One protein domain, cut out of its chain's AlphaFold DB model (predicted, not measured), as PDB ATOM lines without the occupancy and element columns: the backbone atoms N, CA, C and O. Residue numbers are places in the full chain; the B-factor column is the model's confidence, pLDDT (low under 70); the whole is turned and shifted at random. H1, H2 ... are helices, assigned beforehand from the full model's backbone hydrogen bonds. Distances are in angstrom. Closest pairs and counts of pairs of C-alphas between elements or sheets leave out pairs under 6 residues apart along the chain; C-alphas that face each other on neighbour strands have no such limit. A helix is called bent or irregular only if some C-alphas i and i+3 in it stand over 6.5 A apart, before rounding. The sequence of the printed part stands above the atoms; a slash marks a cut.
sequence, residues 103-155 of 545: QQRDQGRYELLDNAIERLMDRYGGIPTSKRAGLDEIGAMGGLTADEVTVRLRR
ATOM      1  N   GLN A 103     -17.912  11.791  24.658       86.19
ATOM      2  CA  GLN A 103     -17.324  12.419  25.838       86.19
ATOM      3  C   GLN A 103     -16.003  13.124  25.515       86.19
ATOM      4  O   GLN A 103     -15.810  14.248  25.957       86.19
ATOM      5  N   GLN A 104     -15.124  12.522  24.712       81.88
ATOM      6  CA  GLN A 104     -13.874  13.149  24.266       81.88
ATOM      7  C   GLN A 104     -14.133  14.390  23.413       81.88
ATOM      8  O   GLN A 104     -13.488  15.414  23.614       81.88
ATOM      9  N   ARG A 105     -15.101  14.336  22.487       81.44
ATOM     10  CA  ARG A 105     -15.503  15.521  21.713       81.44
ATOM     11  C   ARG A 105     -16.059  16.611  22.615       81.44
ATOM     12  O   ARG A 105     -15.719  17.772  22.422       81.44
ATOM     13  N   ASP A 106     -16.888  16.247  23.589       82.56
ATOM     14  CA  ASP A 106     -17.434  17.216  24.534       82.56
ATOM     15  C   ASP A 106     -16.330  17.813  25.414       82.56
ATOM     16  O   ASP A 106     -16.233  19.027  25.528       82.56
ATOM     17  N   GLN A 107     -15.409  16.995  25.925       81.31
ATOM     18  CA  GLN A 107     -14.246  17.451  26.684       81.31
ATOM     19  C   GLN A 107     -13.352  18.384  25.856       81.31
ATOM     20  O   GLN A 107     -13.008  19.460  26.339       81.31
ATOM     21  N   GLY A 108     -13.078  18.046  24.593       79.94
ATOM     22  CA  GLY A 108     -12.327  18.892  23.662       79.94
ATOM     23  C   GLY A 108     -12.959  20.269  23.428       79.94
ATOM     24  O   GLY A 108     -12.237  21.255  23.288       79.94
ATOM     25  N   ARG A 109     -14.298  20.386  23.465       85.06
ATOM     26  CA  ARG A 109     -14.993  21.692  23.404       85.06
ATOM     27  C   ARG A 109     -14.667  22.573  24.613       85.06
ATOM     28  O   ARG A 109     -14.567  23.790  24.476       85.06
ATOM     29  N   TYR A 110     -14.494  21.966  25.788       86.44
ATOM     30  CA  TYR A 110     -14.158  22.673  27.026       86.44
ATOM     31  C   TYR A 110     -12.652  22.861  27.241       86.44
ATOM     32  O   TYR A 110     -12.285  23.741  28.010       86.44
ATOM     33  N   GLU A 111     -11.776  22.109  26.565       82.00
ATOM     34  CA  GLU A 111     -10.321  22.151  26.789       82.00
ATOM     35  C   GLU A 111      -9.727  23.557  26.665       82.00
ATOM     36  O   GLU A 111      -8.951  23.976  27.524       82.00
ATOM     37  N   LEU A 112     -10.088  24.316  25.626       75.69
ATOM     38  CA  LEU A 112      -9.578  25.682  25.446       75.69
ATOM     39  C   LEU A 112     -10.015  26.612  26.585       75.69
ATOM     40  O   LEU A 112      -9.217  27.412  27.075       75.69
ATOM     41  N   LEU A 113     -11.268  26.477  27.024       87.31
ATOM     42  CA  LEU A 113     -11.828  27.258  28.120       87.31
ATOM     43  C   LEU A 113     -11.194  26.869  29.461       87.31
ATOM     44  O   LEU A 113     -10.796  27.745  30.223       87.31
ATOM     45  N   ASP A 114     -11.070  25.573  29.741       85.88
ATOM     46  CA  ASP A 114     -10.505  25.062  30.988       85.88
ATOM     47  C   ASP A 114      -9.023  25.451  31.121       85.88
ATOM     48  O   ASP A 114      -8.627  25.951  32.172       85.88
ATOM     49  N   ASN A 115      -8.233  25.355  30.042       78.81
ATOM     50  CA  ASN A 115      -6.846  25.835  30.019       78.81
ATOM     51  C   ASN A 115      -6.747  27.345  30.297       78.81
ATOM     52  O   ASN A 115      -5.826  27.798  30.980       78.81
ATOM     53  N   ALA A 116      -7.672  28.148  29.761       76.50
ATOM     54  CA  ALA A 116      -7.706  29.584  30.024       76.50
ATOM     55  C   ALA A 116      -8.070  29.884  31.489       76.50
ATOM     56  O   ALA A 116      -7.450  30.745  32.115       76.50
ATOM     57  N   ILE A 117      -9.035  29.149  32.056       83.75
ATOM     58  CA  ILE A 117      -9.443  29.296  33.456       83.75
ATOM     59  C   ILE A 117      -8.323  28.873  34.412       83.75
ATOM     60  O   ILE A 117      -8.039  29.612  35.353       83.75
ATOM     61  N   GLU A 118      -7.672  27.732  34.180       80.19
ATOM     62  CA  GLU A 118      -6.579  27.224  35.022       80.19
ATOM     63  C   GLU A 118      -5.445  28.252  35.130       80.19
ATOM     64  O   GLU A 118      -5.007  28.595  36.226       80.19
ATOM     65  N   ARG A 119      -5.075  28.878  34.009       74.44
ATOM     66  CA  ARG A 119      -4.051  29.934  33.983       74.44
ATOM     67  C   ARG A 119      -4.454  31.190  34.756       74.44
ATOM     68  O   ARG A 119      -3.609  31.809  35.404       74.44
ATOM     69  N   LEU A 120      -5.730  31.584  34.693       79.06
ATOM     70  CA  LEU A 120      -6.245  32.703  35.491       79.06
ATOM     71  C   LEU A 120      -6.248  32.358  36.986       79.06
ATOM     72  O   LEU A 120      -5.865  33.191  37.809       79.06
ATOM     73  N   MET A 121      -6.620  31.124  37.331       80.75
ATOM     74  CA  MET A 121      -6.609  30.622  38.704       80.75
ATOM     75  C   MET A 121      -5.197  30.592  39.293       80.75
ATOM     76  O   MET A 121      -5.010  31.106  40.396       80.75
ATOM     77  N   ASP A 122      -4.209  30.084  38.555       74.81
ATOM     78  CA  ASP A 122      -2.808  30.027  38.992       74.81
ATOM     79  C   ASP A 122      -2.215  31.415  39.257       74.81
ATOM     80  O   ASP A 122      -1.420  31.600  40.179       74.81
ATOM     81  N   ARG A 123      -2.602  32.411  38.452       70.94
ATOM     82  CA  ARG A 123      -2.016  33.756  38.506       70.94
ATOM     83  C   ARG A 123      -2.712  34.685  39.494       70.94
ATOM     84  O   ARG A 123      -2.040  35.402  40.232       70.94
ATOM     85  N   TYR A 124      -4.041  34.707  39.487       71.25
ATOM     86  CA  TYR A 124      -4.833  35.672  40.257       71.25
ATOM     87  C   TYR A 124      -5.520  35.042  41.475       71.25
ATOM     88  O   TYR A 124      -6.048  35.758  42.325       71.25
ATOM     89  N   GLY A 125      -5.530  33.710  41.597       78.94
ATOM     90  CA  GLY A 125      -6.291  33.010  42.637       78.94
ATOM     91  C   GLY A 125      -7.810  33.144  42.455       78.94
ATOM     92  O   GLY A 125      -8.564  33.114  43.438       78.94
ATOM     93  N   GLY A 126      -8.255  33.387  41.218       86.88
ATOM     94  CA  GLY A 126      -9.644  33.623  40.827       86.88
ATOM     95  C   GLY A 126      -9.750  34.222  39.423       86.88
ATOM     96  O   GLY A 126      -8.746  34.539  38.794       86.88
ATOM     97  N   ILE A 127     -10.974  34.375  38.927       85.00
ATOM     98  CA  ILE A 127     -11.263  34.889  37.586       85.00
ATOM     99  C   ILE A 127     -11.542  36.393  37.669       85.00
ATOM    100  O   ILE A 127     -12.531  36.770  38.294       85.00
ATOM    101  N   PRO A 128     -10.726  37.258  37.048       82.75
ATOM    102  CA  PRO A 128     -10.970  38.697  37.060       82.75
ATOM    103  C   PRO A 128     -12.248  39.086  36.288       82.75
ATOM    104  O   PRO A 128     -12.500  38.548  35.204       82.75
ATOM    105  N   THR A 129     -13.048  40.027  36.807       81.06
ATOM    106  CA  THR A 129     -14.284  40.516  36.160       81.06
ATOM    107  C   THR A 129     -14.020  41.026  34.741       81.06
ATOM    108  O   THR A 129     -14.787  40.718  33.823       81.06
ATOM    109  N   SER A 130     -12.909  41.742  34.527       75.69
ATOM    110  CA  SER A 130     -12.536  42.298  33.217       75.69
ATOM    111  C   SER A 130     -12.294  41.229  32.138       75.69
ATOM    112  O   SER A 130     -12.464  41.489  30.946       75.69
ATOM    113  N   LYS A 131     -11.937  40.001  32.541       72.25
ATOM    114  CA  LYS A 131     -11.580  38.893  31.637       72.25
ATOM    115  C   LYS A 131     -12.774  38.004  31.274       72.25
ATOM    116  O   LYS A 131     -12.644  37.142  30.406       72.25
ATOM    117  N   ARG A 132     -13.954  38.234  31.869       82.12
ATOM    118  CA  ARG A 132     -15.158  37.411  31.658       82.12
ATOM    119  C   ARG A 132     -15.614  37.382  30.198       82.12
ATOM    120  O   ARG A 132     -15.819  36.303  29.656       82.12
ATOM    121  N   ALA A 133     -15.674  38.543  29.545       78.12
ATOM    122  CA  ALA A 133     -16.048  38.625  28.132       78.12
ATOM    123  C   ALA A 133     -15.073  37.854  27.218       78.12
ATOM    124  O   ALA A 133     -15.478  37.293  26.207       78.12
ATOM    125  N   GLY A 134     -13.787  37.783  27.587       75.75
ATOM    126  CA  GLY A 134     -12.796  36.982  26.864       75.75
ATOM    127  C   GLY A 134     -13.009  35.474  27.023       75.75
ATOM    128  O   GLY A 134     -12.805  34.728  26.072       75.75
ATOM    129  N   LEU A 135     -13.462  35.016  28.194       83.94
ATOM    130  CA  LEU A 135     -13.790  33.604  28.422       83.94
ATOM    131  C   LEU A 135     -15.039  33.172  27.645       83.94
ATOM    132  O   LEU A 135     -15.074  32.051  27.144       83.94
ATOM    133  N   ASP A 136     -16.019  34.064  27.486       83.94
ATOM    134  CA  ASP A 136     -17.190  33.813  26.639       83.94
ATOM    135  C   ASP A 136     -16.785  33.655  25.158       83.94
ATOM    136  O   ASP A 136     -17.243  32.735  24.482       83.94
ATOM    137  N   GLU A 137     -15.859  34.488  24.665       77.06
ATOM    138  CA  GLU A 137     -15.299  34.389  23.305       77.06
ATOM    139  C   GLU A 137     -14.460  33.109  23.107       77.06
ATOM    140  O   GLU A 137     -14.587  32.438  22.081       77.06
ATOM    141  N   ILE A 138     -13.643  32.717  24.095       78.00
ATOM    142  CA  ILE A 138     -12.881  31.452  24.065       78.00
ATOM    143  C   ILE A 138     -13.819  30.245  24.074       78.00
ATOM    144  O   ILE A 138     -13.613  29.297  23.313       78.00
ATOM    145  N   GLY A 139     -14.874  30.289  24.888       81.94
ATOM    146  CA  GLY A 139     -15.906  29.262  24.880       81.94
ATOM    147  C   GLY A 139     -16.579  29.149  23.515       81.94
ATOM    148  O   GLY A 139     -16.718  28.041  22.996       81.94
ATOM    149  N   ALA A 140     -16.904  30.277  22.879       83.94
ATOM    150  CA  ALA A 140     -17.487  30.289  21.540       83.94
ATOM    151  C   ALA A 140     -16.562  29.656  20.482       83.94
ATOM    152  O   ALA A 140     -17.049  28.923  19.620       83.94
ATOM    153  N   MET A 141     -15.239  29.853  20.571       75.19
ATOM    154  CA  MET A 141     -14.271  29.169  19.695       75.19
ATOM    155  C   MET A 141     -14.281  27.643  19.875       75.19
ATOM    156  O   MET A 141     -14.104  26.912  18.903       75.19
ATOM    157  N   GLY A 142     -14.537  27.157  21.094       75.25
ATOM    158  CA  GLY A 142     -14.752  25.736  21.398       75.25
ATOM    159  C   GLY A 142     -16.161  25.223  21.068       75.25
ATOM    160  O   GLY A 142     -16.472  24.064  21.330       75.25
ATOM    161  N   GLY A 143     -17.042  26.060  20.506       80.00
ATOM    162  CA  GLY A 143     -18.435  25.704  20.228       80.00
ATOM    163  C   GLY A 143     -19.319  25.641  21.477       80.00
ATOM    164  O   GLY A 143     -20.292  24.882  21.497       80.00
ATOM    165  N   LEU A 144     -18.975  26.384  22.530       86.38
ATOM    166  CA  LEU A 144     -19.786  26.556  23.735       86.38
ATOM    167  C   LEU A 144     -20.681  27.793  23.619       86.38
ATOM    168  O   LEU A 144     -20.311  28.820  23.050       86.38
ATOM    169  N   THR A 145     -21.863  27.696  24.205       87.44
ATOM    170  CA  THR A 145     -22.793  28.807  24.407       87.44
ATOM    171  C   THR A 145     -22.415  29.618  25.648       87.44
ATOM    172  O   THR A 145     -21.789  29.110  26.577       87.44
ATOM    173  N   ALA A 146     -22.852  30.878  25.710       81.31
ATOM    174  CA  ALA A 146     -22.609  31.742  26.871       81.31
ATOM    175  C   ALA A 146     -23.166  31.157  28.188       81.31
ATOM    176  O   ALA A 146     -22.590  31.360  29.259       81.31
ATOM    177  N   ASP A 147     -24.256  30.387  28.118       85.94
ATOM    178  CA  ASP A 147     -24.834  29.700  29.277       85.94
ATOM    179  C   ASP A 147     -23.958  28.529  29.744       85.94
ATOM    180  O   ASP A 147     -23.709  28.400  30.945       85.94
ATOM    181  N   GLU A 148     -23.439  27.711  28.819       87.69
ATOM    182  CA  GLU A 148     -22.486  26.629  29.127       87.69
ATOM    183  C   GLU A 148     -21.216  27.190  29.784       87.69
ATOM    184  O   GLU A 148     -20.785  26.693  30.831       87.69
ATOM    185  N   VAL A 149     -20.664  28.277  29.228       88.19
ATOM    186  CA  VAL A 149     -19.515  28.989  29.810       88.19
ATOM    187  C   VAL A 149     -19.866  29.505  31.204       88.19
ATOM    188  O   VAL A 149     -19.158  29.222  32.170       88.19
ATOM    189  N   THR A 150     -21.008  30.178  31.366       88.81
ATOM    190  CA  THR A 150     -21.455  30.699  32.666       88.81
ATOM    191  C   THR A 150     -21.595  29.595  33.714       88.81
ATOM    192  O   THR A 150     -21.148  29.765  34.849       88.81
ATOM    193  N   VAL A 151     -22.185  28.448  33.363       91.00
ATOM    194  CA  VAL A 151     -22.313  27.293  34.267       91.00
ATOM    195  C   VAL A 151     -20.942  26.752  34.668       91.00
ATOM    196  O   VAL A 151     -20.735  26.437  35.844       91.00
ATOM    197  N   ARG A 152     -19.996  26.680  33.725       88.25
ATOM    198  CA  ARG A 152     -18.617  26.246  33.987       88.25
ATOM    199  C   ARG A 152     -17.894  27.205  34.939       88.25
ATOM    200  O   ARG A 152     -17.260  26.747  35.891       88.25
ATOM    201  N   LEU A 153     -18.060  28.516  34.743       88.94
ATOM    202  CA  LEU A 153     -17.401  29.569  35.523       88.94
ATOM    203  C   LEU A 153     -17.892  29.679  36.976       88.94
ATOM    204  O   LEU A 153     -17.125  30.105  37.835       88.94
ATOM    205  N   ARG A 154     -19.119  29.234  37.294       89.56
ATOM    206  CA  ARG A 154     -19.678  29.251  38.670       89.56
ATOM    207  C   ARG A 154     -18.825  28.526  39.712       89.56
ATOM    208  O   ARG A 154     -18.997  28.758  40.905       89.56
ATOM    209  N   ARG A 155     -17.950  27.620  39.276       88.38
ATOM    210  CA  ARG A 155     -17.055  26.845  40.148       88.38
ATOM    211  C   ARG A 155     -15.865  27.658  40.654       88.38
ATOM    212  O   ARG A 155     -15.191  27.220  41.579       88.38
TER     213      ARG A 155
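This is residues 103 to 155 of the 545 residues of an uncharacterized protein of Gordonia sp. NB4-1Y (UniProt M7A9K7). A long helix, H1, and a shorter one, H2, lie side by side as a helical hairpin, running opposite ways, and a third short helix, H3, packs steeply tilted on H2 and comes near H1. The three helix centres make a triangle, and H1, with a kink near residue 110, runs along the longest axis. The printed part has 53 residues, with three named helices in the order H1, H2, H3 and no named strand; the class is all helix. It is compact, with a radius of gyration of the C-alphas of 10.5 A, and elongated, with spans of 30 by 18 by 17 A.

H1, residues 103 to 124, touches H2, residues 129 to 141, with residues 109 to 117 alone, meeting residues 135 to 139 of H2. Their closest C-alphas, those of Leu 113 and Gly 139, are 5.6 A apart. The two helices form a hairpin at a shallow tilt of 21 degrees, opposite ways. H3, residues 146 to 153, touches residues 135 to 140 of H2 at a steep tilt of 60 degrees, opposite ways. Their closest C-alphas, those of Asp 136 and Ala 146, are 5.8 A apart. H1 and H3 are near each other, with 11 pairs of C-alphas within 10 A. In H3 every O i to N i+4 pair is within hydrogen-bond range; in H1 16 of 18 are, and in H2 7 of 9.

H1 begins at C-alpha 103, (-17.324, 12.419, 25.838), and is 30.1 A long. It is irregular, with C-alphas 109 and 112 7.0 A apart. H2 is 20.0 A long and irregular, with C-alphas 130 and 133 7.2 A apart. H3 ends at C-alpha 153, (-17.401, 29.569, 35.523).

The C-alphas farthest apart, those of Gln 103 and Ser 130, are 31.1 A apart. Both links are tight, and the printed part has no cut. Mean pLDDT of the printed part is 81.8, and no printed residue is under 70.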